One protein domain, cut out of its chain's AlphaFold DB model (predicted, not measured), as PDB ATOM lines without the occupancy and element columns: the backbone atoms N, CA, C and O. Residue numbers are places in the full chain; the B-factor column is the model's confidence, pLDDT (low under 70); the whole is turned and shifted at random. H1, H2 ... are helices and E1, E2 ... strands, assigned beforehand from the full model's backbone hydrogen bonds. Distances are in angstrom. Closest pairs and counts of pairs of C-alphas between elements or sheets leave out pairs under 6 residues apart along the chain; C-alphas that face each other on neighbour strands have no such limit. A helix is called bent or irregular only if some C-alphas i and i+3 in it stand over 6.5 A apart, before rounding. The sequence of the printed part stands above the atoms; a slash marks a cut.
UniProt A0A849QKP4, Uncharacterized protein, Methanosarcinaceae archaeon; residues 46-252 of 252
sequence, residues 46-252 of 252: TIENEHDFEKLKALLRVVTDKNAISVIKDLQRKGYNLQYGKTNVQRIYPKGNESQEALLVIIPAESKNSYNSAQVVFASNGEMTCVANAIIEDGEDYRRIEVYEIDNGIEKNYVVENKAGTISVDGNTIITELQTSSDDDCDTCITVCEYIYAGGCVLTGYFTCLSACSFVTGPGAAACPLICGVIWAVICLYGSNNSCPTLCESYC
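Overview. This is residues 46 to 252 of the 252 residues of an uncharacterized protein of Methanosarcinaceae archaeon (UniProt A0A849QKP4). One long, twisted sheet of ten strands arches round a core of helices, H4 and H5 under the arch with H3 beside them, while H2 packs on the opposite face of the sheet from H4, and H1 crosses E3 near it. Short H6 packs on H3, away from the sheet. The printed part has 207 residues, with elements in the order E1, H1, H2, E2 to E10, H3 to H6; the six named helices and ten named strands make a mixed class. The sheet is branched at E4, and its neighbour pairs are antiparallel. The whole is compact, with a radius of gyration of the C-alphas of 16.3 A and spans of 44 by 41 by 32 A.

Arrangement. Start at edge strand E1, residues 46 to 49, antiparallel to E3, residues 88 to 94; N 48 and O 91, 2.9 A apart, are within hydrogen-bond range, as are the pairs quoted below. On the other side of E3 is E4, residues 102 to 111, with N 90 and O 104 at 2.8 A. Edge strand E2, residues 80 to 82, is on the same side of E4 as E3 but beside residues 109 to 111, with N 81 and O 110 at 2.8 A. On the other side of E4 is E5, residues 117 to 124, with N 105 and O 122 at 2.8 A. Read on to E6, residues 129 to 138, with N 121 and O 132 at 2.8 A; E7, residues 142 to 151, with N 135 and O 146 at 2.9 A; and E8, residues 154 to 163, with N 147 and O 158 at 2.8 A. E9, residues 166 to 169, follows with N 161 and O 168 at 2.9 A, then edge strand E10, residues 172 to 175, with N 169 and O 172 at 2.9 A. E3 to E10 form a meander, each strand the antiparallel neighbour of the one before. H1, residues 52 to 64, is on the sheet at a height of 9.8 A and runs across the strands, at 85 degrees to E3 on the local plane. The sheet curls round H2, residues 66 to 77; the closest C-alphas of H2 and E6 are those of Ala 68 and Val 131, 5.9 A apart. The sheet also curls round H4, residues 203 to 213, on the opposite face from H2; the C-alphas of Asn 162 in E8 and Ser 211 come closest, at 5.9 A. The hub is H3, residues 185 to 199, which touches H4 at Gly 199 and Gly 205, C-alphas 3.9 A apart, in a helical hairpin. H5, residues 220 to 237, touches H4 at a shallow tilt of 29 degrees, opposite ways, closest at the C-alphas of Tyr 206 and Cys 228, 5.7 A. H6, residues 244 to 248, touches H3, closest at the C-alphas of Ile 190 and Cys 244, 5.4 A, and is not on the sheet. In H1, H2, H3, H4 and H6 every O i to N i+4 pair is within hydrogen-bond range; in H5, 12 of 14 are.

Along the chain. Find C-alpha 46 at (82.606, 70.346, 136.499), where E1 begins. E4 spans 29.3 A, E8 28.8 A, E6 28.1 A and E7 27.7 A. H5 spans 24.1 A and H3 21.2 A; H5 is only just irregular, with C-alphas 222 and 225 at 7.0 A. H6 ends at C-alpha 248, (76.674, 82.344, 126.906).

Size, cuts and confidence. Look for the two C-alphas farthest apart at Gly 96 and Asn 113, 47.3 A. The printed part has no cut and no long link. Mean pLDDT of the printed part is 81.8; residues 152 to 153, 177 to 185, 214 to 222, 239 to 242 and 250 to 252 are under 70.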
ATOM      1  N   THR A  46      82.961  70.980 135.243       81.44
ATOM      2  CA  THR A  46      82.606  70.346 136.499       81.44
ATOM      3  C   THR A  46      83.100  71.249 137.612       81.44
ATOM      4  O   THR A  46      84.258  71.675 137.604       81.44
ATOM      5  N   ILE A  47      82.202  71.553 138.549       82.12
ATOM      6  CA  ILE A  47      82.519  72.294 139.765       82.12
ATOM      7  C   ILE A  47      82.428  71.329 140.936       82.12
ATOM      8  O   ILE A  47      81.346  70.841 141.271       82.12
ATOM      9  N   GLU A  48      83.557  71.080 141.579       85.25
ATOM     10  CA  GLU A  48      83.626  70.224 142.756       85.25
ATOM     11  C   GLU A  48      83.967  71.068 143.978       85.25
ATOM     12  O   GLU A  48      84.971  71.783 144.007       85.25
ATOM     13  N   ASN A  49      83.112  71.008 145.001       83.44
ATOM     14  CA  ASN A  49      83.455  71.566 146.301       83.44
ATOM     15  C   ASN A  49      84.358  70.570 147.025       83.44
ATOM     16  O   ASN A  49      83.970  69.426 147.265       83.44
ATOM     17  N   GLU A  50      85.547  71.014 147.413       84.06
ATOM     18  CA  GLU A  50      86.482  70.148 148.116       84.06
ATOM     19  C   GLU A  50      86.121  70.022 149.591       84.06
ATOM     20  O   GLU A  50      85.859  71.001 150.305       84.06
ATOM     21  N   HIS A  51      86.199  68.788 150.074       82.94
ATOM     22  CA  HIS A  51      85.951  68.442 151.463       82.94
ATOM     23  C   HIS A  51      87.207  67.854 152.119       82.94
ATOM     24  O   HIS A  51      88.167  67.450 151.457       82.94
ATOM     25  N   ASP A  52      87.213  67.859 153.453       85.81
ATOM     26  CA  ASP A  52      88.200  67.191 154.303       85.81
ATOM     27  C   ASP A  52      89.670  67.406 153.890       85.81
ATOM     28  O   ASP A  52      90.225  68.501 154.031       85.81
ATOM     29  N   PHE A  53      90.325  66.342 153.420       83.75
ATOM     30  CA  PHE A  53      91.757  66.311 153.154       83.75
ATOM     31  C   PHE A  53      92.161  67.162 151.947       83.75
ATOM     32  O   PHE A  53      93.195  67.829 151.987       83.75
ATOM     33  N   GLU A  54      91.348  67.202 150.893       83.62
ATOM     34  CA  GLU A  54      91.666  68.011 149.716       83.62
ATOM     35  C   GLU A  54      91.490  69.504 150.009       83.62
ATOM     36  O   GLU A  54      92.341  70.313 149.632       83.62
ATOM     37  N   LYS A  55      90.487  69.869 150.820       85.94
ATOM     38  CA  LYS A  55      90.373  71.225 151.376       85.94
ATOM     39  C   LYS A  55      91.613  71.603 152.195       85.94
ATOM     40  O   LYS A  55      92.124  72.715 152.056       85.94
ATOM     41  N   LEU A  56      92.142  70.687 153.012       85.69
ATOM     42  CA  LEU A  56      93.382  70.909 153.767       85.69
ATOM     43  C   LEU A  56      94.597  71.092 152.844       85.69
ATOM     44  O   LEU A  56      95.423  71.970 153.082       85.69
ATOM     45  N   LYS A  57      94.704  70.292 151.782       87.06
ATOM     46  CA  LYS A  57      95.785  70.378 150.794       87.06
ATOM     47  C   LYS A  57      95.744  71.695 150.015       87.06
ATOM     48  O   LYS A  57      96.788  72.320 149.836       87.06
ATOM     49  N   ALA A  58      94.560  72.145 149.604       86.56
ATOM     50  CA  ALA A  58      94.366  73.447 148.972       86.56
ATOM     51  C   ALA A  58      94.755  74.588 149.920       86.56
ATOM     52  O   ALA A  58      95.539  75.461 149.553       86.56
ATOM     53  N   LEU A  59      94.304  74.536 151.176       86.44
ATOM     54  CA  LEU A  59      94.713  75.497 152.200       86.44
ATOM     55  C   LEU A  59      96.227  75.492 152.430       86.44
ATOM     56  O   LEU A  59      96.816  76.561 152.568       86.44
ATOM     57  N   LEU A  60      96.868  74.319 152.427       87.25
ATOM     58  CA  LEU A  60      98.318  74.204 152.563       87.25
ATOM     59  C   LEU A  60      99.049  74.917 151.416       87.25
ATOM     60  O   LEU A  60     100.027  75.621 151.669       87.25
ATOM     61  N   ARG A  61      98.561  74.791 150.174       86.44
ATOM     62  CA  ARG A  61      99.081  75.551 149.021       86.44
ATOM     63  C   ARG A  61      98.963  77.060 149.253       86.44
ATOM     64  O   ARG A  61      99.955  77.767 149.123       86.44
ATOM     65  N   VAL A  62      97.801  77.542 149.695       85.88
ATOM     66  CA  VAL A  62      97.590  78.974 149.980       85.88
ATOM     67  C   VAL A  62      98.524  79.483 151.082       85.88
ATOM     68  O   VAL A  62      99.150  80.522 150.924       85.88
ATOM     69  N   VAL A  63      98.674  78.769 152.200       85.75
ATOM     70  CA  VAL A  63      99.517  79.251 153.317       85.75
ATOM     71  C   VAL A  63     101.019  79.089 153.072       85.75
ATOM     72  O   VAL A  63     101.810  79.579 153.876       85.75
ATOM     73  N   THR A  64     101.424  78.394 152.006       87.81
ATOM     74  CA  THR A  64     102.834  78.250 151.608       87.81
ATOM     75  C   THR A  64     103.217  79.162 150.446       87.81
ATOM     76  O   THR A  64     104.404  79.447 150.268       87.81
ATOM     77  N   ASP A  65     102.239  79.675 149.700       87.94
ATOM     78  CA  ASP A  65     102.459  80.652 148.643       87.94
ATOM     79  C   ASP A  65     102.838  82.029 149.218       87.94
ATOM     80  O   ASP A  65     102.199  82.565 150.127       87.94
ATOM     81  N   LYS A  66     103.910  82.629 148.692       88.12
ATOM     82  CA  LYS A  66     104.454  83.890 149.224       88.12
ATOM     83  C   LYS A  66     103.507  85.072 149.017       88.12
ATOM     84  O   LYS A  66     103.429  85.931 149.899       88.12
ATOM     85  N   ASN A  67     102.807  85.120 147.885       86.75
ATOM     86  CA  ASN A  67     101.882  86.204 147.563       86.75
ATOM     87  C   ASN A  67     100.631  86.084 148.437       86.75
ATOM     88  O   ASN A  67     100.237  87.058 149.077       86.75
ATOM     89  N   ALA A  68     100.094  84.873 148.583       87.19
ATOM     90  CA  ALA A  68      99.009  84.570 149.509       87.19
ATOM     91  C   ALA A  68      99.350  84.933 150.957       87.19
ATOM     92  O   ALA A  68      98.563  85.613 151.612       87.19
ATOM     93  N   ILE A  69     100.542  84.578 151.448       89.44
ATOM     94  CA  ILE A  69     100.997  84.985 152.786       89.44
ATOM     95  C   ILE A  69     101.037  86.513 152.916       89.44
ATOM     96  O   ILE A  69     100.652  87.043 153.961       89.44
ATOM     97  N   SER A  70     101.521  87.225 151.894       88.69
ATOM     98  CA  SER A  70     101.589  88.690 151.906       88.69
ATOM     99  C   SER A  70     100.194  89.310 152.019       88.69
ATOM    100  O   SER A  70      99.945  90.102 152.927       88.69
ATOM    101  N   VAL A  71      99.262  88.864 151.173       88.62
ATOM    102  CA  VAL A  71      97.858  89.298 151.155       88.62
ATOM    103  C   VAL A  71      97.144  88.986 152.475       88.62
ATOM    104  O   VAL A  71      96.430  89.831 153.018       88.62
ATOM    105  N   ILE A  72      97.361  87.790 153.028       91.12
ATOM    106  CA  ILE A  72      96.811  87.361 154.320       91.12
ATOM    107  C   ILE A  72      97.310  88.264 155.451       91.12
ATOM    108  O   ILE A  72      96.517  88.737 156.267       91.12
ATOM    109  N   LYS A  73      98.621  88.524 155.502       90.81
ATOM    110  CA  LYS A  73      99.220  89.392 156.523       90.81
ATOM    111  C   LYS A  73      98.717  90.818 156.407       90.81
ATOM    112  O   LYS A  73      98.510  91.465 157.429       90.81
ATOM    113  N   ASP A  74      98.539  91.313 155.189       89.00
ATOM    114  CA  ASP A  74      97.986  92.638 154.967       89.00
ATOM    115  C   ASP A  74      96.588  92.779 155.584       89.00
ATOM    116  O   ASP A  74      96.360  93.663 156.413       89.00
ATOM    117  N   LEU A  75      95.706  91.821 155.302       90.62
ATOM    118  CA  LEU A  75      94.350  91.813 155.840       90.62
ATOM    119  C   LEU A  75      94.334  91.695 157.377       90.62
ATOM    120  O   LEU A  75      93.583  92.393 158.062       90.62
ATOM    121  N   GLN A  76      95.228  90.881 157.943       92.12
ATOM    122  CA  GLN A  76      95.403  90.767 159.395       92.12
ATOM    123  C   GLN A  76      95.908  92.066 160.040       92.12
ATOM    124  O   GLN A  76      95.417  92.448 161.103       92.12
ATOM    125  N   ARG A  77      96.851  92.781 159.406       91.44
ATOM    126  CA  ARG A  77      97.318  94.100 159.881       91.44
ATOM    127  C   ARG A  77      96.194  95.133 159.895       91.44
ATOM    128  O   ARG A  77      96.191  95.996 160.769       91.44
ATOM    129  N   LYS A  78      95.234  95.016 158.974       90.50
ATOM    130  CA  LYS A  78      94.016  95.841 158.919       90.50
ATOM    131  C   LYS A  78      92.958  95.444 159.966       90.50
ATOM    132  O   LYS A  78      91.921  96.088 160.056       90.50
ATOM    133  N   GLY A  79      93.228  94.433 160.799       92.94
ATOM    134  CA  GLY A  79      92.386  94.052 161.939       92.94
ATOM    135  C   GLY A  79      91.360  92.953 161.652       92.94
ATOM    136  O   GLY A  79      90.511  92.683 162.503       92.94
ATOM    137  N   TYR A  80      91.443  92.301 160.493       94.44
ATOM    138  CA  TYR A  80      90.557  91.199 160.126       94.44
ATOM    139  C   TYR A  80      91.118  89.851 160.575       94.44
ATOM    140  O   TYR A  80      92.322  89.594 160.522       94.44
ATOM    141  N   ASN A  81      90.224  88.954 160.981       93.81
ATOM    142  CA  ASN A  81      90.562  87.597 161.372       93.81
ATOM    143  C   ASN A  81      90.012  86.592 160.358       93.81
ATOM    144  O   ASN A  81      88.797  86.503 160.153       93.81
ATOM    145  N   LEU A  82      90.918  85.833 159.744       93.38
ATOM    146  CA  LEU A  82      90.595  84.828 158.735       93.38
ATOM    147  C   LEU A  82      89.828  83.662 159.352       93.38
ATOM    148  O   LEU A  82      90.222  83.085 160.365       93.38
ATOM    149  N   GLN A  83      88.748  83.279 158.689       93.31
ATOM    150  CA  GLN A  83      87.853  82.207 159.088       93.31
ATOM    151  C   GLN A  83      88.184  80.936 158.299       93.31
ATOM    152  O   GLN A  83      87.378  80.455 157.505       93.31
ATOM    153  N   TYR A  84      89.367  80.355 158.528       89.44
ATOM    154  CA  TYR A  84      89.833  79.169 157.789       89.44
ATOM    155  C   TYR A  84      88.843  77.988 157.815       89.44
ATOM    156  O   TYR A  84      88.739  77.249 156.835       89.44
ATOM    157  N   GLY A  85      88.059  77.829 158.890       86.31
ATOM    158  CA  GLY A  85      87.012  76.800 158.971       86.31
ATOM    159  C   GLY A  85      85.886  76.990 157.944       86.31
ATOM    160  O   GLY A  85      85.370  76.012 157.403       86.31
ATOM    161  N   LYS A  86      85.577  78.246 157.604       88.38
ATOM    162  CA  LYS A  86      84.557  78.646 156.623       88.38
ATOM    163  C   LYS A  86      85.103  78.755 155.191       88.38
ATOM    164  O   LYS A  86      84.385  79.215 154.313       88.38
ATOM    165  N   THR A  87      86.354  78.354 154.948       90.19
ATOM    166  CA  THR A  87      86.949  78.390 153.603       90.19
ATOM    167  C   THR A  87      86.099  77.597 152.617       90.19
ATOM    168  O   THR A  87      85.745  76.448 152.905       90.19
ATOM    169  N   ASN A  88      85.835  78.185 151.455       89.19
ATOM    170  CA  ASN A  88      85.292  77.483 150.304       89.19
ATOM    171  C   ASN A  88      86.436  77.161 149.333       89.19
ATOM    172  O   ASN A  88      87.251  78.031 149.032       89.19
ATOM    173  N   VAL A  89      86.524  75.908 148.901       90.81
ATOM    174  CA  VAL A  89      87.518  75.437 147.937       90.81
ATOM    175  C   VAL A  89      86.755  74.781 146.804       90.81
ATOM    176  O   VAL A  89      85.988  73.852 147.046       90.81
ATOM    177  N   GLN A  90      86.976  75.273 145.594       89.06
ATOM    178  CA  GLN A  90      86.287  74.831 144.393       89.06
ATOM    179  C   GLN A  90      87.326  74.386 143.370       89.06
ATOM    180  O   GLN A  90      88.272  75.129 143.087       89.06
ATOM    181  N   ARG A  91      87.154  73.187 142.815       89.25
ATOM    182  CA  ARG A  91      87.830  72.762 141.590       89.25
ATOM    183  C   ARG A  91      86.912  72.982 140.405       89.25
ATOM    184  O   ARG A  91      85.746  72.612 140.452       89.25
ATOM    185  N   ILE A  92      87.456  73.604 139.368       87.75
ATOM    186  CA  ILE A  92      86.760  73.970 138.139       87.75
ATOM    187  C   ILE A  92      87.573  73.406 136.980       87.75
ATOM    188  O   ILE A  92      88.715  73.818 136.773       87.75
ATOM    189  N   TYR A  93      87.008  72.481 136.216       85.50
ATOM    190  CA  TYR A  93      87.692  71.888 135.064       85.50
ATOM    191  C   TYR A  93      86.719  71.597 133.920       85.50
ATOM    192  O   TYR A  93      85.565  71.257 134.191       85.50
ATOM    193  N   PRO A  94      87.151  71.706 132.650       80.56
ATOM    194  CA  PRO A  94      86.322  71.340 131.513       80.56
ATOM    195  C   PRO A  94      85.960  69.849 131.535       80.56
ATOM    196  O   PRO A  94      86.815  68.980 131.746       80.56
ATOM    197  N   LYS A  95      84.706  69.522 131.228       79.56
ATOM    198  CA  LYS A  95      84.264  68.153 130.965       79.56
ATOM    199  C   LYS A  95      85.034  67.604 129.766       79.56
ATOM    200  O   LYS A  95      85.151  68.240 128.725       79.56
ATOM    201  N   GLY A  96      85.592  66.408 129.932       77.44
ATOM    202  CA  GLY A  96      86.438  65.776 128.918       77.44
ATOM    203  C   GLY A  96      87.897  66.243 128.915       77.44
ATOM    204  O   GLY A  96      88.693  65.660 128.179       77.44
ATOM    205  N   ASN A  97      88.280  67.217 129.752       75.94
ATOM    206  CA  ASN A  97      89.676  67.622 129.909       75.94
ATOM    207  C   ASN A  97      90.034  67.987 131.361       75.94
ATOM    208  O   ASN A  97      90.363  69.127 131.679       75.94
ATOM    209  N   GLU A  98      90.057  66.977 132.234       73.75
ATOM    210  CA  GLU A  98      90.453  67.106 133.649       73.75
ATOM    211  C   GLU A  98      91.888  67.624 133.848       73.75
ATOM    212  O   GLU A  98      92.254  68.040 134.942       73.75
ATOM    213  N   SER A  99      92.721  67.612 132.798       75.81
ATOM    214  CA  SER A  99      94.087  68.141 132.875       75.81
ATOM    215  C   SER A  99      94.142  69.671 132.942       75.81
ATOM    216  O   SER A  99      95.155  70.228 133.358       75.81
ATOM    217  N   GLN A 100      93.054  70.346 132.564       79.94
ATOM    218  CA  GLN A 100      92.884  71.786 132.701       79.94
ATOM    219  C   GLN A 100      92.052  72.063 133.955       79.94
ATOM    220  O   GLN A 100      90.866  72.364 133.871       79.94
ATOM    221  N   GLU A 101      92.667  71.900 135.129       85.88
ATOM    222  CA  GLU A 101      92.034  72.225 136.411       85.88
ATOM    223  C   GLU A 101      92.379  73.643 136.873       85.88
ATOM    224  O   GLU A 101      93.525  74.080 136.796       85.88
ATOM    225  N   ALA A 102      91.386  74.342 137.418       88.56
ATOM    226  CA  ALA A 102      91.532  75.595 138.136       88.56
ATOM    227  C   ALA A 102      91.020  75.395 139.560       88.56
ATOM    228  O   ALA A 102      89.914  74.913 139.797       88.56
ATOM    229  N   LEU A 103      91.845  75.779 140.521       90.50
ATOM    230  CA  LEU A 103      91.551  75.769 141.939       90.50
ATOM    231  C   LEU A 103      91.209  77.190 142.379       90.50
ATOM    232  O   LEU A 103      92.058  78.077 142.286       90.50
ATOM    233  N   LEU A 104      90.009  77.385 142.917       91.25
ATOM    234  CA  LEU A 104      89.577  78.625 143.552       91.25
ATOM    235  C   LEU A 104      89.435  78.399 145.061       91.25
ATOM    236  O   LEU A 104      88.698  77.524 145.510       91.25
ATOM    237  N   VAL A 105      90.141  79.193 145.862       92.06
ATOM    238  CA  VAL A 105      90.089  79.157 147.326       92.06
ATOM    239  C   VAL A 105      89.634  80.514 147.836       92.06
ATOM    240  O   VAL A 105      90.305  81.522 147.626       92.06
ATOM    241  N   ILE A 106      88.507  80.528 148.543       91.94
ATOM    242  CA  ILE A 106      87.899  81.725 149.120       91.94
ATOM    243  C   ILE A 106      87.926  81.579 150.638       91.94
ATOM    244  O   ILE A 106      87.229  80.736 151.210       91.94
ATOM    245  N   ILE A 107      88.740  82.397 151.300       93.38
ATOM    246  CA  ILE A 107      88.859  82.424 152.759       93.38
ATOM    247  C   ILE A 107      88.155  83.685 153.265       93.38
ATOM    248  O   ILE A 107      88.705  84.778 153.119       93.38
ATOM    249  N   PRO A 108      86.963  83.571 153.873       92.56
ATOM    250  CA  PRO A 108      86.303  84.727 154.458       92.56
ATOM    251  C   PRO A 108      87.072  85.221 155.688       92.56
ATOM    252  O   PRO A 108      87.763  84.461 156.371       92.56
ATOM    253  N   ALA A 109      86.939  86.503 155.989       92.75
ATOM    254  CA  ALA A 109      87.552  87.172 157.119       92.75
ATOM    255  C   ALA A 109      86.559  88.151 157.752       92.75
ATOM    256  O   ALA A 109      85.768  88.805 157.075       92.75
ATOM    257  N   GLU A 110      86.613  88.253 159.074       90.81
ATOM    258  CA  GLU A 110      85.699  89.084 159.858       90.81
ATOM    259  C   GLU A 110      86.501  90.092 160.679       90.81
ATOM    260  O   GLU A 110      87.549  89.762 161.241       90.81
ATOM    261  N   SER A 111      86.005  91.322 160.767       89.19
ATOM    262  CA  SER A 111      86.556  92.343 161.651       89.19
ATOM    263  C   SER A 111      85.793  92.354 162.970       89.19
ATOM    264  O   SER A 111      84.571  92.247 162.999       89.19
ATOM    265  N   LYS A 112      86.509  92.531 164.084       83.25
ATOM    266  CA  LYS A 112      85.871  92.816 165.383       83.25
ATOM    267  C   LYS A 112      85.522  94.296 165.558       83.25
ATOM    268  O   LYS A 112      84.822  94.641 166.502       83.25
ATOM    269  N   ASN A 113      86.043  95.153 164.679       84.50
ATOM    270  CA  ASN A 113      86.025  96.607 164.824       84.50
ATOM    271  C   ASN A 113      85.180  97.309 163.747       84.50
ATOM    272  O   ASN A 113      85.057  98.529 163.779       84.50
ATOM    273  N   SER A 114      84.625  96.567 162.786       83.62
ATOM    274  CA  SER A 114      83.790  97.096 161.704       83.62
ATOM    275  C   SER A 114      82.710  96.093 161.321       83.62
ATOM    276  O   SER A 114      82.911  94.889 161.466       83.62
ATOM    277  N   TYR A 115      81.610  96.588 160.758       82.81
ATOM    278  CA  TYR A 115      80.587  95.745 160.129       82.81
ATOM    279  C   TYR A 115      81.024  95.199 158.762       82.81
ATOM    280  O   TYR A 115      80.419  94.259 158.260       82.81
ATOM    281  N   ASN A 116      82.096  95.753 158.190       86.62
ATOM    282  CA  ASN A 116      82.660  95.306 156.922       86.62
ATOM    283  C   ASN A 116      83.131  93.853 157.023       86.62
ATOM    284  O   ASN A 116      83.808  93.470 157.988       86.62
ATOM    285  N   SER A 117      82.832  93.076 155.988       87.44
ATOM    286  CA  SER A 117      83.405  91.749 155.797       87.44
ATOM    287  C   SER A 117      84.671  91.849 154.951       87.44
ATOM    288  O   SER A 117      84.986  92.891 154.377       87.44
ATOM    289  N   ALA A 118      85.459  90.786 154.916       92.00
ATOM    290  CA  ALA A 118      86.584  90.699 154.008       92.00
ATOM    291  C   ALA A 118      86.760  89.269 153.517       92.00
ATOM    292  O   ALA A 118      86.231  88.324 154.101       92.00
ATOM    293  N   GLN A 119      87.522  89.097 152.448       92.88
ATOM    294  CA  GLN A 119      87.884  87.775 151.962       92.88
ATOM    295  C   GLN A 119      89.248  87.785 151.290       92.88
ATOM    296  O   GLN A 119      89.684  88.798 150.753       92.88
ATOM    297  N   VAL A 120      89.915  86.640 151.318       92.31
ATOM    298  CA  VAL A 120      91.088  86.352 150.493       92.31
ATOM    299  C   VAL A 120      90.650  85.388 149.407       92.31
ATOM    300  O   VAL A 120      90.029  84.369 149.708       92.31
ATOM    301  N   VAL A 121      90.984  85.710 148.164       93.00
ATOM    302  CA  VAL A 121      90.738  84.864 147.003       93.00
ATOM    303  C   VAL A 121      92.084  84.455 146.427       93.00
ATOM    304  O   VAL A 121      92.941  85.291 146.144       93.00
ATOM    305  N   PHE A 122      92.267  83.150 146.285       92.12
ATOM    306  CA  PHE A 122      93.398  82.536 145.609       92.12
ATOM    307  C   PHE A 122      92.850  81.723 144.443       92.12
ATOM    308  O   PHE A 122      91.977  80.883 144.646       92.12
ATOM    309  N   ALA A 123      93.363  81.960 143.243       90.75
ATOM    310  CA  ALA A 123      92.996  81.211 142.052       90.75
ATOM    311  C   ALA A 123      94.253  80.688 141.359       90.75
ATOM    312  O   ALA A 123      95.217  81.437 141.196       90.75
ATOM    313  N   SER A 124      94.267  79.420 140.955       88.06
ATOM    314  CA  SER A 124      95.421  78.838 140.268       88.06
ATOM    315  C   SER A 124      95.038  77.690 139.348       88.06
ATOM    316  O   SER A 124      94.258  76.839 139.751       88.06
ATOM    317  N   ASN A 125      95.646  77.617 138.165       85.88
ATOM    318  CA  ASN A 125      95.582  76.446 137.278       85.88
ATOM    319  C   ASN A 125      96.921  75.681 137.211       85.88
ATOM    320  O   ASN A 125      97.207  74.976 136.249       85.88
ATOM    321  N   GLY A 126      97.795  75.874 138.206       80.38
ATOM    322  CA  GLY A 126      99.150  75.316 138.232       80.38
ATOM    323  C   GLY A 126     100.190  76.118 137.440       80.38
ATOM    324  O   GLY A 126     101.346  76.160 137.859       80.38
ATOM    325  N   GLU A 127      99.795  76.799 136.361       76.69
ATOM    326  CA  GLU A 127     100.675  77.679 135.575       76.69
ATOM    327  C   GLU A 127     100.584  79.136 136.040       76.69
ATOM    328  O   GLU A 127     101.592  79.794 136.302       76.69
ATOM    329  N   MET A 128      99.358  79.629 136.186       72.12
ATOM    330  CA  MET A 128      99.019  80.959 136.665       72.12
ATOM    331  C   MET A 128      98.529  80.873 138.107       72.12
ATOM    332  O   MET A 128      97.853  79.922 138.504       72.12
ATOM    333  N   THR A 129      98.892  81.867 138.915       82.75
ATOM    334  CA  THR A 129      98.398  82.013 140.286       82.75
ATOM    335  C   THR A 129      98.072  83.474 140.543       82.75
ATOM    336  O   THR A 129      98.959  84.325 140.494       82.75
ATOM    337  N   CYS A 130      96.807  83.747 140.839       87.75
ATOM    338  CA  CYS A 130      96.307  85.064 141.198       87.75
ATOM    339  C   CYS A 130      95.909  85.067 142.667       87.75
ATOM    340  O   CYS A 130      95.268  84.132 143.154       87.75
ATOM    341  N   VAL A 131      96.273  86.134 143.371       90.06
ATOM    342  CA  VAL A 131      95.943  86.300 144.784       90.06
ATOM    343  C   VAL A 131      95.486  87.725 145.027       90.06
ATOM    344  O   VAL A 131      96.175  88.675 144.656       90.06
ATOM    345  N   ALA A 132      94.352  87.860 145.705       92.44
ATOM    346  CA  ALA A 132      93.841  89.140 146.150       92.44
ATOM    347  C   ALA A 132      93.179  89.027 147.522       92.44
ATOM    348  O   ALA A 132      92.654  87.972 147.889       92.44
ATOM    349  N   ASN A 133      93.183  90.118 148.284       93.06
ATOM    350  CA  ASN A 133      92.211  90.304 149.354       93.06
ATOM    351  C   ASN A 133      91.207  91.372 148.945       93.06
ATOM    352  O   ASN A 133      91.474  92.201 148.079       93.06
ATOM    353  N   ALA A 134      90.045  91.325 149.573       93.12
ATOM    354  CA  ALA A 134      89.042  92.347 149.420       93.12
ATOM    355  C   ALA A 134      88.414  92.694 150.760       93.12
ATOM    356  O   ALA A 134      88.160  91.808 151.579       93.12
ATOM    357  N   ILE A 135      88.138  93.979 150.951       93.25
ATOM    358  CA  ILE A 135      87.297  94.495 152.027       93.25
ATOM    359  C   ILE A 135      85.957  94.862 151.411       93.25
ATOM    360  O   ILE A 135      85.897  95.634 150.459       93.25
ATOM    361  N   ILE A 136      84.894  94.290 151.957       90.88
ATOM    362  CA  ILE A 136      83.537  94.391 151.445       90.88
ATOM    363  C   ILE A 136      82.714  95.209 152.438       90.88
ATOM    364  O   ILE A 136      82.583  94.862 153.617       90.88
ATOM    365  N   GLU A 137      82.156  96.296 151.935       90.56
ATOM    366  CA  GLU A 137      81.229  97.182 152.617       90.56
ATOM    367  C   GLU A 137      79.870  97.076 151.922       90.56
ATOM    368  O   GLU A 137      79.741  97.379 150.735       90.56
ATOM    369  N   ASP A 138      78.871  96.612 152.669       84.88
ATOM    370  CA  ASP A 138      77.493  96.497 152.203       84.88
ATOM    371  C   ASP A 138      76.671  97.629 152.838       84.88
ATOM    372  O   ASP A 138      76.561  97.726 154.064       84.88
ATOM    373  N   GLY A 139      76.131  98.509 151.997       83.44
ATOM    374  CA  GLY A 139      75.184  99.558 152.361       83.44
ATOM    375  C   GLY A 139      73.747  99.191 151.988       83.44
ATOM    376  O   GLY A 139      73.473  98.102 151.491       83.44
ATOM    377  N   GLU A 140      72.809 100.109 152.227       81.31
ATOM    378  CA  GLU A 140      71.391  99.895 151.890       81.31
ATOM    379  C   GLU A 140      71.153  99.858 150.369       81.31
ATOM    380  O   GLU A 140      70.376  99.041 149.884       81.31
ATOM    381  N   ASP A 141      71.848 100.716 149.616       83.12
ATOM    382  CA  ASP A 141      71.692 100.906 148.166       83.12
ATOM    383  C   ASP A 141      73.002 100.735 147.375       83.12
ATOM    384  O   ASP A 141      73.049 100.979 146.162       83.12
ATOM    385  N   TYR A 142      74.075 100.321 148.050       86.94
ATOM    386  CA  TYR A 142      75.381 100.136 147.432       86.94
ATOM    387  C   TYR A 142      76.148  98.956 148.021       86.94
ATOM    388  O   TYR A 142      75.971  98.579 149.178       86.94
ATOM    389  N   ARG A 143      77.066  98.426 147.217       88.75
ATOM    390  CA  ARG A 143      78.137  97.542 147.662       88.75
ATOM    391  C   ARG A 143      79.463  98.079 147.166       88.75
ATOM    392  O   ARG A 143      79.626  98.331 145.974       88.75
ATOM    393  N   ARG A 144      80.417  98.216 148.078       92.19
ATOM    394  CA  ARG A 144      81.771  98.672 147.783       92.19
ATOM    395  C   ARG A 144      82.765  97.589 148.171       92.19
ATOM    396  O   ARG A 144      82.765  97.100 149.297       92.19
ATOM    397  N   ILE A 145      83.608  97.207 147.224       93.31
ATOM    398  CA  ILE A 145      84.642  96.195 147.386       93.31
ATOM    399  C   ILE A 145      85.984  96.848 147.081       93.31
ATOM    400  O   ILE A 145      86.287  97.191 145.941       93.31
ATOM    401  N   GLU A 146      86.801  97.027 148.112       94.44
ATOM    402  CA  GLU A 146      88.183  97.453 147.945       94.44
ATOM    403  C   GLU A 146      89.061  96.216 147.764       94.44
ATOM    404  O   GLU A 146      89.211  95.423 148.693       94.44
ATOM    405  N   VAL A 147      89.610  96.047 146.567       94.12
ATOM    406  CA  VAL A 147      90.396  94.892 146.139       94.12
ATOM    407  C   VAL A 147      91.878  95.244 146.178       94.12
ATOM    408  O   VAL A 147      92.298  96.260 145.632       94.12
ATOM    409  N   TYR A 148      92.684  94.379 146.782       92.12
ATOM    410  CA  TYR A 148      94.139  94.461 146.769       92.12
ATOM    411  C   TYR A 148      94.686  93.197 146.120       92.12
ATOM    412  O   TYR A 148      94.602  92.108 146.692       92.12
ATOM    413  N   GLU A 149      95.240  93.340 144.926       89.62
ATOM    414  CA  GLU A 149      95.756  92.242 144.117       89.62
ATOM    415  C   GLU A 149      97.274  92.242 144.104       89.62
ATOM    416  O   GLU A 149      97.905  93.299 144.057       89.62
ATOM    417  N   ILE A 150      97.868  91.051 144.081       83.12
ATOM    418  CA  ILE A 150      99.292  90.896 143.802       83.12
ATOM    419  C   ILE A 150      99.451  90.270 142.425       83.12
ATOM    420  O   ILE A 150      99.165  89.091 142.226       83.12
ATOM    421  N   ASP A 151      99.979  91.063 141.500       71.88
ATOM    422  CA  ASP A 151     100.326  90.646 140.148       71.88
ATOM    423  C   ASP A 151     101.844  90.755 139.985       71.88
ATOM    424  O   ASP A 151     102.419  91.843 140.066       71.88
ATOM    425  N   ASN A 152     102.514  89.611 139.828       67.88
ATOM    426  CA  ASN A 152     103.972  89.533 139.682       67.88
ATOM    427  C   ASN A 152     104.759  90.262 140.796       67.88
ATOM    428  O   ASN A 152     105.819  90.843 140.565       67.88
ATOM    429  N   GLY A 153     104.237  90.230 142.028       69.06
ATOM    430  CA  GLY A 153     104.846  90.884 143.192       69.06
ATOM    431  C   GLY A 153     104.588  92.391 143.287       69.06
ATOM    432  O   GLY A 153     105.077  93.023 144.221       69.06
ATOM    433  N   ILE A 154     103.821  92.963 142.356       77.81
ATOM    434  CA  ILE A 154     103.353  94.347 142.405       77.81
ATOM    435  C   ILE A 154     101.948  94.348 142.998       77.81
ATOM    436  O   ILE A 154     101.046  93.689 142.484       77.81
ATOM    437  N   GLU A 155     101.778  95.096 144.083       84.06
ATOM    438  CA  GLU A 155     100.473  95.324 144.692       84.06
ATOM    439  C   GLU A 155      99.706  96.377 143.888       84.06
ATOM    440  O   GLU A 155     100.221  97.469 143.623       84.06
ATOM    441  N   LYS A 156      98.479  96.041 143.499       88.44
ATOM    442  CA  LYS A 156      97.526  96.948 142.861       88.44
ATOM    443  C   LYS A 156      96.289  97.038 143.743       88.44
ATOM    444  O   LYS A 156      95.856  96.035 144.305       88.44
ATOM    445  N   ASN A 157      95.745  98.238 143.875       91.69
ATOM    446  CA  ASN A 157      94.513  98.485 144.609       91.69
ATOM    447  C   ASN A 157      93.455  98.966 143.623       91.69
ATOM    448  O   ASN A 157      93.765  99.804 142.775       91.69
ATOM    449  N   TYR A 158      92.252  98.425 143.769       92.06
ATOM    450  CA  TYR A 158      91.083  98.789 142.991       92.06
ATOM    451  C   TYR A 158      89.901  99.005 143.926       92.06
ATOM    452  O   TYR A 158      89.694  98.245 144.875       92.06
ATOM    453  N   VAL A 159      89.074  99.997 143.634       93.81
ATOM    454  CA  VAL A 159      87.781 100.181 144.289       93.81
ATOM    455  C   VAL A 159      86.692  99.821 143.299       93.81
ATOM    456  O   VAL A 159      86.429 100.570 142.362       93.81
ATOM    457  N   VAL A 160      86.051  98.681 143.525       91.69
ATOM    458  CA  VAL A 160      84.854  98.272 142.799       91.69
ATOM    459  C   VAL A 160      83.644  98.758 143.585       91.69
ATOM    460  O   VAL A 160      83.496  98.445 144.765       91.69
ATOM    461  N   GLU A 161      82.761  99.513 142.953       91.00
ATOM    462  CA  GLU A 161      81.531  99.983 143.583       91.00
ATOM    463  C   GLU A 161      80.352  99.714 142.662       91.00
ATOM    464  O   GLU A 161      80.378 100.091 141.492       91.00
ATOM    465  N   ASN A 162      79.313  99.095 143.211       87.56
ATOM    466  CA  ASN A 162      78.004  99.046 142.594       87.56
ATOM    467  C   ASN A 162      77.039  99.879 143.432       87.56
ATOM    468  O   ASN A 162      76.788  99.568 144.598       87.56
ATOM    469  N   LYS A 163      76.505 100.938 142.830       87.94
ATOM    470  CA  LYS A 163      75.547 101.842 143.460       87.94
ATOM    471  C   LYS A 163      74.298 101.933 142.609       87.94
ATOM    472  O   LYS A 163      74.357 102.425 141.481       87.94
ATOM    473  N   ALA A 164      73.176 101.462 143.154       81.12
ATOM    474  CA  ALA A 164      71.890 101.416 142.459       81.12
ATOM    475  C   ALA A 164      71.989 100.851 141.024       81.12
ATOM    476  O   ALA A 164      71.334 101.343 140.106       81.12
ATOM    477  N   GLY A 165      72.852  99.850 140.815       77.19
ATOM    478  CA  GLY A 165      73.025  99.212 139.518       77.19
ATOM    479  C   GLY A 165      74.072  99.809 138.588       77.19
ATOM    480  O   GLY A 165      74.290  99.286 137.501       77.19
ATOM    481  N   THR A 166      74.718 100.901 138.982       85.19
ATOM    482  CA  THR A 166      75.858 101.446 138.242       85.19
ATOM    483  C   THR A 166      77.136 100.870 138.820       85.19
ATOM    484  O   THR A 166      77.405 101.068 140.006       85.19
ATOM    485  N   ILE A 167      77.928 100.197 137.985       86.94
ATOM    486  CA  ILE A 167      79.198  99.597 138.393       86.94
ATOM    487  C   ILE A 167      80.355 100.474 137.941       86.94
ATOM    488  O   ILE A 167      80.455 100.877 136.777       86.94
ATOM    489  N   SER A 168      81.252 100.753 138.877       89.94
ATOM    490  CA  SER A 168      82.471 101.508 138.639       89.94
ATOM    491  C   SER A 168      83.694 100.800 139.206       89.94
ATOM    492  O   SER A 168      83.610 100.103 140.216       89.94
ATOM    493  N   VAL A 169      84.829 101.005 138.540       91.31
ATOM    494  CA  VAL A 169      86.156 100.585 139.000       91.31
ATOM    495  C   VAL A 169      87.027 101.832 139.083       91.31
ATOM    496  O   VAL A 169      87.173 102.568 138.105       91.31
ATOM    497  N   ASP A 170      87.552 102.115 140.272       91.94
ATOM    498  CA  ASP A 170      88.334 103.318 140.586       91.94
ATOM    499  C   ASP A 170      87.614 104.625 140.218       91.94
ATOM    500  O   ASP A 170      88.210 105.590 139.738       91.94
ATOM    501  N   GLY A 171      86.293 104.643 140.423       88.00
ATOM    502  CA  GLY A 171      85.427 105.779 140.103       88.00
ATOM    503  C   GLY A 171      85.120 105.948 138.611       88.00
ATOM    504  O   GLY A 171      84.353 106.840 138.253       88.00
ATOM    505  N   ASN A 172      85.665 105.096 137.739       88.88
ATOM    506  CA  ASN A 172      85.287 105.061 136.331       88.88
ATOM    507  C   ASN A 172      84.093 104.127 136.163       88.88
ATOM    508  O   ASN A 172      84.209 102.922 136.386       88.88
ATOM    509  N   THR A 173      82.944 104.677 135.776       89.00
ATOM    510  CA  THR A 173      81.774 103.875 135.412       89.00
ATOM    511  C   THR A 173      82.118 102.997 134.219       89.00
ATOM    512  O   THR A 173      82.484 103.502 133.159       89.00
ATOM    513  N   ILE A 174      81.992 101.689 134.409       84.19
ATOM    514  CA  ILE A 174      82.249 100.698 133.366       84.19
ATOM    515  C   ILE A 174      80.949 100.121 132.817       84.19
ATOM    516  O   ILE A 174      80.889  99.806 131.634       84.19
ATOM    517  N   ILE A 175      79.904 100.032 133.648       78.81
ATOM    518  CA  ILE A 175      78.581  99.528 133.271       78.81
ATOM    519  C   ILE A 175      77.515 100.393 133.949       78.81
ATOM    520  O   ILE A 175      77.620 100.736 135.129       78.81
ATOM    521  N   THR A 176      76.506 100.784 133.175       71.44
ATOM    522  CA  THR A 176      75.355 101.570 133.631       71.44
ATOM    523  C   THR A 176      74.111 100.747 133.344       71.44
ATOM    524  O   THR A 176      74.023 100.202 132.251       71.44
ATOM    525  N   GLU A 177      73.173 100.712 134.293       66.12
ATOM    526  CA  GLU A 177      71.964  99.870 134.295       66.12
ATOM    527  C   GLU A 177      72.222  98.440 134.791       66.12
ATOM    528  O   GLU A 177      72.848  97.617 134.128       66.12
ATOM    529  N   LEU A 178      71.675  98.128 135.970       58.34
ATOM    530  CA  LEU A 178      71.469  96.744 136.368       58.34
ATOM    531  C   LEU A 178      70.301  96.250 135.526       58.34
ATOM    532  O   LEU A 178      69.147  96.583 135.812       58.34
ATOM    533  N   GLN A 179      70.578  95.476 134.485       52.97
ATOM    534  CA  GLN A 179      69.540  94.614 133.950       52.97
ATOM    535  C   GLN A 179      69.262  93.549 135.014       52.97
ATOM    536  O   GLN A 179      69.801  92.452 134.999       52.97
ATOM    537  N   THR A 180      68.408  93.881 135.984       49.97
ATOM    538  CA  THR A 180      67.579  92.878 136.655       49.97
ATOM    539  C   THR A 180      66.525  92.443 135.643       49.97
ATOM    540  O   THR A 180      65.339  92.736 135.809       49.97
ATOM    541  N   SER A 181      66.960  91.870 134.520       47.59
ATOM    542  CA  SER A 181      66.061  91.175 133.617       47.59
ATOM    543  C   SER A 181      65.604  89.916 134.340       47.59
ATOM    544  O   SER A 181      66.367  89.220 135.008       47.59
ATOM    545  N   SER A 182      64.296  89.709 134.314       46.75
ATOM    546  CA  SER A 182      63.663  88.532 134.875       46.75
ATOM    547  C   SER A 182      64.116  87.275 134.130       46.75
ATOM    548  O   SER A 182      63.928  87.202 132.920       46.75
ATOM    549  N   ASP A 183      64.593  86.294 134.894       55.44
ATOM    550  CA  ASP A 183      64.389  84.850 134.715       55.44
ATOM    551  C   ASP A 183      64.854  84.163 133.408       55.44
ATOM    552  O   ASP A 183      64.341  83.085 133.110       55.44
ATOM    553  N   ASP A 184      65.833  84.703 132.667       66.56
ATOM    554  CA  ASP A 184      66.584  83.911 131.672       66.56
ATOM    555  C   ASP A 184      68.046  83.712 132.108       66.56
ATOM    556  O   ASP A 184      68.749  84.653 132.508       66.56
ATOM    557  N   ASP A 185      68.504  82.464 132.040       69.88
ATOM    558  CA  ASP A 185      69.882  82.100 132.342       69.88
ATOM    559  C   ASP A 185      70.836  82.737 131.301       69.88
ATOM    560  O   ASP A 185      71.966  83.093 131.654       69.88
ATOM    561  N   CYS A 186      70.365  82.980 130.058       72.50
ATOM    562  CA  CYS A 186      71.101  83.666 128.973       72.50
ATOM    563  C   CYS A 186      71.587  85.046 129.404       72.50
ATOM    564  O   CYS A 186      72.790  85.328 129.445       72.50
ATOM    565  N   ASP A 187      70.630  85.902 129.757       74.06
ATOM    566  CA  ASP A 187      70.877  87.294 130.103       74.06
ATOM    567  C   ASP A 187      71.735  87.386 131.363       74.06
ATOM    568  O   ASP A 187      72.633  88.226 131.446       74.06
ATOM    569  N   THR A 188      71.517  86.477 132.319       74.88
ATOM    570  CA  THR A 188      72.322  86.393 133.541       74.88
ATOM    571  C   THR A 188      73.779  86.056 133.219       74.88
ATOM    572  O   THR A 188      74.687  86.722 133.726       74.88
ATOM    573  N   CYS A 189      74.024  85.063 132.359       75.44
ATOM    574  CA  CYS A 189      75.374  84.704 131.931       75.44
ATOM    575  C   CYS A 189      76.057  85.863 131.198       75.44
ATOM    576  O   CYS A 189      77.189  86.217 131.544       75.44
ATOM    577  N   ILE A 190      75.381  86.475 130.215       79.06
ATOM    578  CA  ILE A 190      75.941  87.578 129.419       79.06
ATOM    579  C   ILE A 190      76.305  88.738 130.340       79.06
ATOM    580  O   ILE A 190      77.438  89.216 130.311       79.06
ATOM    581  N   THR A 191      75.385  89.111 131.224       78.31
ATOM    582  CA  THR A 191      75.567  90.185 132.199       78.31
ATOM    583  C   THR A 191      76.772  89.913 133.109       78.31
ATOM    584  O   THR A 191      77.634  90.777 133.282       78.31
ATOM    585  N   VAL A 192      76.911  88.691 133.641       78.44
ATOM    586  CA  VAL A 192      78.084  88.301 134.444       78.44
ATOM    587  C   VAL A 192      79.384  88.366 133.641       78.44
ATOM    588  O   VAL A 192      80.402  88.864 134.136       78.44
ATOM    589  N   CYS A 193      79.365  87.858 132.415       80.44
ATOM    590  CA  CYS A 193      80.520  87.871 131.534       80.44
ATOM    591  C   CYS A 193      80.989  89.302 131.241       80.44
ATOM    592  O   CYS A 193      82.186  89.591 131.334       80.44
ATOM    593  N   GLU A 194      80.061  90.218 130.964       82.69
ATOM    594  CA  GLU A 194      80.368  91.627 130.723       82.69
ATOM    595  C   GLU A 194      81.021  92.285 131.945       82.69
ATOM    596  O   GLU A 194      82.006  93.010 131.786       82.69
ATOM    597  N   TYR A 195      80.578  91.963 133.168       81.69
ATOM    598  CA  TYR A 195      81.229  92.445 134.394       81.69
ATOM    599  C   TYR A 195      82.689  91.994 134.512       81.69
ATOM    600  O   TYR A 195      83.544  92.779 134.929       81.69
ATOM    601  N   ILE A 196      82.995  90.751 134.139       84.94
ATOM    602  CA  ILE A 196      84.361  90.216 134.203       84.94
ATOM    603  C   ILE A 196      85.246  90.851 133.129       84.94
ATOM    604  O   ILE A 196      86.366  91.255 133.436       84.94
ATOM    605  N   TYR A 197      84.747  91.012 131.901       82.69
ATOM    606  CA  TYR A 197      85.483  91.716 130.847       82.69
ATOM    607  C   TYR A 197      85.770  93.170 131.213       82.69
ATOM    608  O   TYR A 197      86.880  93.658 130.995       82.69
ATOM    609  N   ALA A 198      84.786  93.848 131.796       79.88
ATOM    610  CA  ALA A 198      84.909  95.239 132.191       79.88
ATOM    611  C   ALA A 198      85.877  95.433 133.375       79.88
ATOM    612  O   ALA A 198      86.644  96.395 133.386       79.88
ATOM    613  N   GLY A 199      85.895  94.502 134.338       77.62
ATOM    614  CA  GLY A 199      86.870  94.482 135.437       77.62
ATOM    615  C   GLY A 199      88.256  93.937 135.055       77.62
ATOM    616  O   GLY A 199      89.209  94.088 135.820       77.62
ATOM    617  N   GLY A 200      88.387  93.336 133.869       80.62
ATOM    618  CA  GLY A 200      89.627  92.792 133.319       80.62
ATOM    619  C   GLY A 200      90.016  91.404 133.849       80.62
ATOM    620  O   GLY A 200      89.451  90.888 134.815       80.62
ATOM    621  N   CYS A 201      91.039  90.804 133.225       78.75
ATOM    622  CA  CYS A 201      91.484  89.428 133.500       78.75
ATOM    623  C   CYS A 201      92.354  89.255 134.762       78.75
ATOM    624  O   CYS A 201      93.369  88.559 134.754       78.75
ATOM    625  N   VAL A 202      91.959  89.898 135.855       83.94
ATOM    626  CA  VAL A 202      92.540  89.780 137.203       83.94
ATOM    627  C   VAL A 202      91.405  89.526 138.203       83.94
ATOM    628  O   VAL A 202      90.237  89.566 137.816       83.94
ATOM    629  N   LEU A 203      91.683  89.217 139.472       89.50
ATOM    630  CA  LEU A 203      90.624  88.948 140.461       89.50
ATOM    631  C   LEU A 203      89.676  90.151 140.659       89.50
ATOM    632  O   LEU A 203      88.543  89.948 141.085       89.50
ATOM    633  N   THR A 204      90.053  91.369 140.264       89.00
ATOM    634  CA  THR A 204      89.161  92.534 140.177       89.00
ATOM    635  C   THR A 204      87.954  92.251 139.284       89.00
ATOM    636  O   THR A 204      86.848  92.624 139.661       89.00
ATOM    637  N   GLY A 205      88.097  91.510 138.178       88.31
ATOM    638  CA  GLY A 205      86.963  91.047 137.366       88.31
ATOM    639  C   GLY A 205      86.026  90.112 138.140       88.31
ATOM    640  O   GLY A 205      84.808  90.285 138.116       88.31
ATOM    641  N   TYR A 206      86.587  89.188 138.926       90.00
ATOM    642  CA  TYR A 206      85.817  88.332 139.834       90.00
ATOM    643  C   TYR A 206      85.058  89.153 140.895       90.00
ATOM    644  O   TYR A 206      83.866  88.936 141.113       90.00
ATOM    645  N   PHE A 207      85.706  90.140 141.522       90.50
ATOM    646  CA  PHE A 207      85.053  91.016 142.502       90.50
ATOM    647  C   PHE A 207      84.037  91.973 141.871       90.50
ATOM    648  O   PHE A 207      83.024  92.270 142.498       90.50
ATOM    649  N   THR A 208      84.260  92.403 140.628       89.75
ATOM    650  CA  THR A 208      83.293  93.181 139.840       89.75
ATOM    651  C   THR A 208      82.013  92.379 139.662       89.75
ATOM    652  O   THR A 208      80.943  92.856 140.037       89.75
ATOM    653  N   CYS A 209      82.128  91.115 139.253       87.69
ATOM    654  CA  CYS A 209      80.995  90.196 139.200       87.69
ATOM    655  C   CYS A 209      80.313  90.007 140.571       87.69
ATOM    656  O   CYS A 209      79.097  90.153 140.678       87.69
ATOM    657  N   LEU A 210      81.074  89.789 141.653       87.19
ATOM    658  CA  LEU A 210      80.503  89.680 143.007       87.19
ATOM    659  C   LEU A 210      79.758  90.946 143.463       87.19
ATOM    660  O   LEU A 210      78.762  90.852 144.186       87.19
ATOM    661  N   SER A 211      80.258  92.127 143.091       85.69
ATOM    662  CA  SER A 211      79.617  93.413 143.387       85.69
ATOM    663  C   SER A 211      78.329  93.606 142.589       85.69
ATOM    664  O   SER A 211      77.387  94.239 143.058       85.69
ATOM    665  N   ALA A 212      78.259  93.028 141.393       80.19
ATOM    666  CA  ALA A 212      77.064  93.056 140.576       80.19
ATOM    667  C   ALA A 212      75.979  92.137 141.139       80.19
ATOM    668  O   ALA A 212      74.834  92.545 141.332       80.19
ATOM    669  N   CYS A 213      76.366  90.911 141.490       74.12
ATOM    670  CA  CYS A 213      75.451  89.910 142.019       74.12
ATOM    671  C   CYS A 213      74.795  90.275 143.350       74.12
ATOM    672  O   CYS A 213      73.802  89.652 143.713       74.12
ATOM    673  N   SER A 214      75.340  91.213 144.132       66.50
ATOM    674  CA  SER A 214      74.769  91.530 145.449       66.50
ATOM    675  C   SER A 214      73.362  92.114 145.376       66.50
ATOM    676  O   SER A 214      72.632  92.056 146.359       66.50
ATOM    677  N   PHE A 215      72.978  92.647 144.217       58.38
ATOM    678  CA  PHE A 215      71.637  93.172 143.964       58.38
ATOM    679  C   PHE A 215      70.647  92.089 143.520       58.38
ATOM    680  O   PHE A 215      69.440  92.327 143.512       58.38
ATOM    681  N   VAL A 216      71.129  90.884 143.203       56.78
ATOM    682  CA  VAL A 216      70.286  89.724 142.909       56.78
ATOM    683  C   VAL A 216      69.822  89.130 144.243       56.78
ATOM    684  O   VAL A 216      70.459  88.258 144.834       56.78
ATOM    685  N   THR A 217      68.716  89.646 144.780       41.84
ATOM    686  CA  THR A 217      68.121  89.135 146.022       41.84
ATOM    687  C   THR A 217      67.491  87.760 145.787       41.84
ATOM    688  O   THR A 217      66.579  87.640 144.973       41.84
ATOM    689  N   GLY A 218      67.928  86.723 146.513       44.06
ATOM    690  CA  GLY A 218      67.335  85.379 146.440       44.06
ATOM    691  C   GLY A 218      68.346  84.234 146.613       44.06
ATOM    692  O   GLY A 218      69.487  84.476 147.011       44.06
ATOM    693  N   PRO A 219      67.965  82.976 146.303       33.88
ATOM    694  CA  PRO A 219      68.876  81.821 146.319       33.88
ATOM    695  C   PRO A 219      70.098  81.972 145.385       33.88
ATOM    696  O   PRO A 219      71.118  81.324 145.617       33.88
ATOM    697  N   GLY A 220      70.044  82.879 144.398       45.03
ATOM    698  CA  GLY A 220      71.160  83.213 143.501       45.03
ATOM    699  C   GLY A 220      72.359  83.893 144.181       45.03
ATOM    700  O   GLY A 220      73.489  83.740 143.720       45.03
ATOM    701  N   ALA A 221      72.171  84.548 145.332       55.66
ATOM    702  CA  ALA A 221      73.273  85.180 146.066       55.66
ATOM    703  C   ALA A 221      74.320  84.162 146.562       55.66
ATOM    704  O   ALA A 221      75.511  84.468 146.628       55.66
ATOM    705  N   ALA A 222      73.893  82.931 146.872       62.16
ATOM    706  CA  ALA A 222      74.794  81.851 147.275       62.16
ATOM    707  C   ALA A 222      75.550  81.235 146.085       62.16
ATOM    708  O   ALA A 222      76.673  80.759 146.255       62.16
ATOM    709  N   ALA A 223      74.949  81.258 144.891       70.06
ATOM    710  CA  ALA A 223      75.542  80.724 143.669       70.06
ATOM    711  C   ALA A 223      76.509  81.708 142.997       70.06
ATOM    712  O   ALA A 223      77.421  81.284 142.292       70.06
ATOM    713  N   CYS A 224      76.363  83.011 143.244       76.25
ATOM    714  CA  CYS A 224      77.165  84.022 142.564       76.25
ATOM    715  C   CYS A 224      78.692  83.797 142.650       76.25
ATOM    716  O   CYS A 224      79.343  83.837 141.608       76.25
ATOM    717  N   PRO A 225      79.300  83.494 143.816       80.00
ATOM    718  CA  PRO A 225      80.736  83.225 143.868       80.00
ATOM    719  C   PRO A 225      81.191  82.070 142.971       80.00
ATOM    720  O   PRO A 225      82.324  82.103 142.498       80.00
ATOM    721  N   LEU A 226      80.327  81.074 142.740       79.06
ATOM    722  CA  LEU A 226      80.598  79.950 141.839       79.06
ATOM    723  C   LEU A 226      80.547  80.418 140.382       79.06
ATOM    724  O   LEU A 226      81.509  80.220 139.649       79.06
ATOM    725  N   ILE A 227      79.466  81.096 139.986       78.12
ATOM    726  CA  ILE A 227      79.264  81.578 138.609       78.12
ATOM    727  C   ILE A 227      80.375  82.562 138.214       78.12
ATOM    728  O   ILE A 227      81.036  82.373 137.192       78.12
ATOM    729  N   CYS A 228      80.656  83.556 139.067       86.25
ATOM    730  CA  CYS A 228      81.767  84.485 138.859       86.25
ATOM    731  C   CYS A 228      83.103  83.748 138.759       86.25
ATOM    732  O   CYS A 228      83.946  84.122 137.952       86.25
ATOM    733  N   GLY A 229      83.312  82.713 139.581       86.62
ATOM    734  CA  GLY A 229      84.537  81.919 139.588       86.62
ATOM    735  C   GLY A 229      84.756  81.155 138.284       86.62
ATOM    736  O   GLY A 229      85.855  81.204 137.732       86.62
ATOM    737  N   VAL A 230      83.714  80.497 137.766       83.56
ATOM    738  CA  VAL A 230      83.777  79.729 136.513       83.56
ATOM    739  C   VAL A 230      84.024  80.644 135.324       83.56
ATOM    740  O   VAL A 230      85.000  80.445 134.606       83.56
ATOM    741  N   ILE A 231      83.192  81.671 135.137       84.38
ATOM    742  CA  ILE A 231      83.317  82.572 133.982       84.38
ATOM    743  C   ILE A 231      84.671  83.289 134.024       84.38
ATOM    744  O   ILE A 231      85.357  83.397 133.007       84.38
ATOM    745  N   TRP A 232      85.124  83.690 135.216       89.38
ATOM    746  CA  TRP A 232      86.446  84.279 135.379       89.38
ATOM    747  C   TRP A 232      87.558  83.292 135.019       89.38
ATOM    748  O   TRP A 232      88.469  83.666 134.289       89.38
ATOM    749  N   ALA A 233      87.491  82.033 135.460       85.31
ATOM    750  CA  ALA A 233      88.495  81.027 135.113       85.31
ATOM    751  C   ALA A 233      88.551  80.775 133.595       85.31
ATOM    752  O   ALA A 233      89.633  80.720 133.013       85.31
ATOM    753  N   VAL A 234      87.394  80.699 132.936       81.69
ATOM    754  CA  VAL A 234      87.275  80.499 131.484       81.69
ATOM    755  C   VAL A 234      87.914  81.629 130.684       81.69
ATOM    756  O   VAL A 234      88.664  81.384 129.733       81.69
ATOM    757  N   ILE A 235      87.642  82.872 131.073       82.56
ATOM    758  CA  ILE A 235      88.164  84.050 130.378       82.56
ATOM    759  C   ILE A 235      89.643  84.259 130.727       82.56
ATOM    760  O   ILE A 235      90.478  84.471 129.848       82.56
ATOM    761  N   CYS A 236      89.986  84.172 132.013       82.38
ATOM    762  CA  CYS A 236      91.244  84.698 132.542       82.38
ATOM    763  C   CYS A 236      92.329  83.635 132.723       82.38
ATOM    764  O   CYS A 236      93.497  83.938 132.500       82.38
ATOM    765  N   LEU A 237      91.978  82.408 133.124       80.88
ATOM    766  CA  LEU A 237      92.959  81.328 133.318       80.88
ATOM    767  C   LEU A 237      93.150  80.483 132.061       80.88
ATOM    768  O   LEU A 237      94.263  80.038 131.791       80.88
ATOM    769  N   TYR A 238      92.080  80.258 131.299       77.38
ATOM    770  CA  TYR A 238      92.128  79.434 130.088       77.38
ATOM    771  C   TYR A 238      92.233  80.248 128.794       77.38
ATOM    772  O   TYR A 238      92.485  79.673 127.736       77.38
ATOM    773  N   GLY A 239      92.106  81.579 128.865       65.62
ATOM    774  CA  GLY A 239      92.374  82.475 127.739       65.62
ATOM    775  C   GLY A 239      91.389  82.326 126.578       65.62
ATOM    776  O   GLY A 239      91.779  82.484 125.418       65.62
ATOM    777  N   SER A 240      90.126  81.993 126.858       64.81
ATOM    778  CA  SER A 240      89.109  81.952 125.805       64.81
ATOM    779  C   SER A 240      88.787  83.385 125.353       64.81
ATOM    780  O   SER A 240      88.124  84.146 126.046       64.81
ATOM    781  N   ASN A 241      89.262  83.782 124.168       60.72
ATOM    782  CA  ASN A 241      88.953  85.086 123.548       60.72
ATOM    783  C   ASN A 241      87.512  85.150 122.998       60.72
ATOM    784  O   ASN A 241      87.239  85.820 122.000       60.72
ATOM    785  N   ASN A 242      86.599  84.389 123.590       67.50
ATOM    786  CA  ASN A 242      85.234  84.265 123.114       67.50
ATOM    787  C   ASN A 242      84.425  85.461 123.616       67.50
ATOM    788  O   ASN A 242      84.509  85.840 124.784       67.50
ATOM    789  N   SER A 243      83.630  86.061 122.733       76.00
ATOM    790  CA  SER A 243      82.714  87.137 123.122       76.00
ATOM    791  C   SER A 243      81.681  86.633 124.140       76.00
ATOM    792  O   SER A 243      81.360  85.447 124.125       76.00
ATOM    793  N   CYS A 244      81.134  87.505 124.995       74.88
ATOM    794  CA  CYS A 244      80.101  87.096 125.958       74.88
ATOM    795  C   CYS A 244      78.904  86.376 125.325       74.88
ATOM    796  O   CYS A 244      78.520  85.340 125.855       74.88
ATOM    797  N   PRO A 245      78.380  86.806 124.160       76.62
ATOM    798  CA  PRO A 245      77.354  86.042 123.456       76.62
ATOM    799  C   PRO A 245      77.797  84.627 123.073       76.62
ATOM    800  O   PRO A 245      77.018  83.700 123.192       76.62
ATOM    801  N   THR A 246      79.052  84.438 122.652       72.69
ATOM    802  CA  THR A 246      79.597  83.105 122.328       72.69
ATOM    803  C   THR A 246      79.778  82.250 123.578       72.69
ATOM    804  O   THR A 246      79.544  81.050 123.556       72.69
ATOM    805  N   LEU A 247      80.225  82.867 124.671       71.75
ATOM    806  CA  LEU A 247      80.387  82.203 125.958       71.75
ATOM    807  C   LEU A 247      79.025  81.764 126.523       71.75
ATOM    808  O   LEU A 247      78.909  80.683 127.089       71.75
ATOM    809  N   CYS A 248      77.989  82.567 126.322       71.62
ATOM    810  CA  CYS A 248      76.674  82.344 126.906       71.62
ATOM    811  C   CYS A 248      75.633  81.773 125.935       71.62
ATOM    812  O   CYS A 248      74.484  81.630 126.328       71.62
ATOM    813  N   GLU A 249      76.013  81.429 124.699       70.31
ATOM    814  CA  GLU A 249      75.096  81.057 123.604       70.31
ATOM    815  C   GLU A 249      74.105  79.948 123.963       70.31
ATOM    816  O   GLU A 249      73.022  79.908 123.413       70.31
ATOM    817  N   SER A 250      74.483  79.047 124.857       63.66
ATOM    818  CA  SER A 250      73.697  77.891 125.297       63.66
ATOM    819  C   SER A 250      72.752  78.141 126.463       63.66
ATOM    820  O   SER A 250      71.907  77.297 126.751       63.66
ATOM    821  N   TYR A 251      72.980  79.242 127.174       63.38
ATOM    822  CA  TYR A 251      72.018  79.764 128.122       63.38
ATOM    823  C   TYR A 251      70.910  80.513 127.379       63.38
ATOM    824  O   TYR A 251      69.846  80.722 127.954       63.38
ATOM    825  N   CYS A 252      71.190  80.890 126.123       63.47
ATOM    826  CA  CYS A 252      70.292  81.397 125.095       63.47
ATOM    827  C   CYS A 252      69.830  80.243 124.159       63.47
ATOM    828  O   CYS A 252      68.956  80.517 123.309       63.47
TER     829      CYS A 252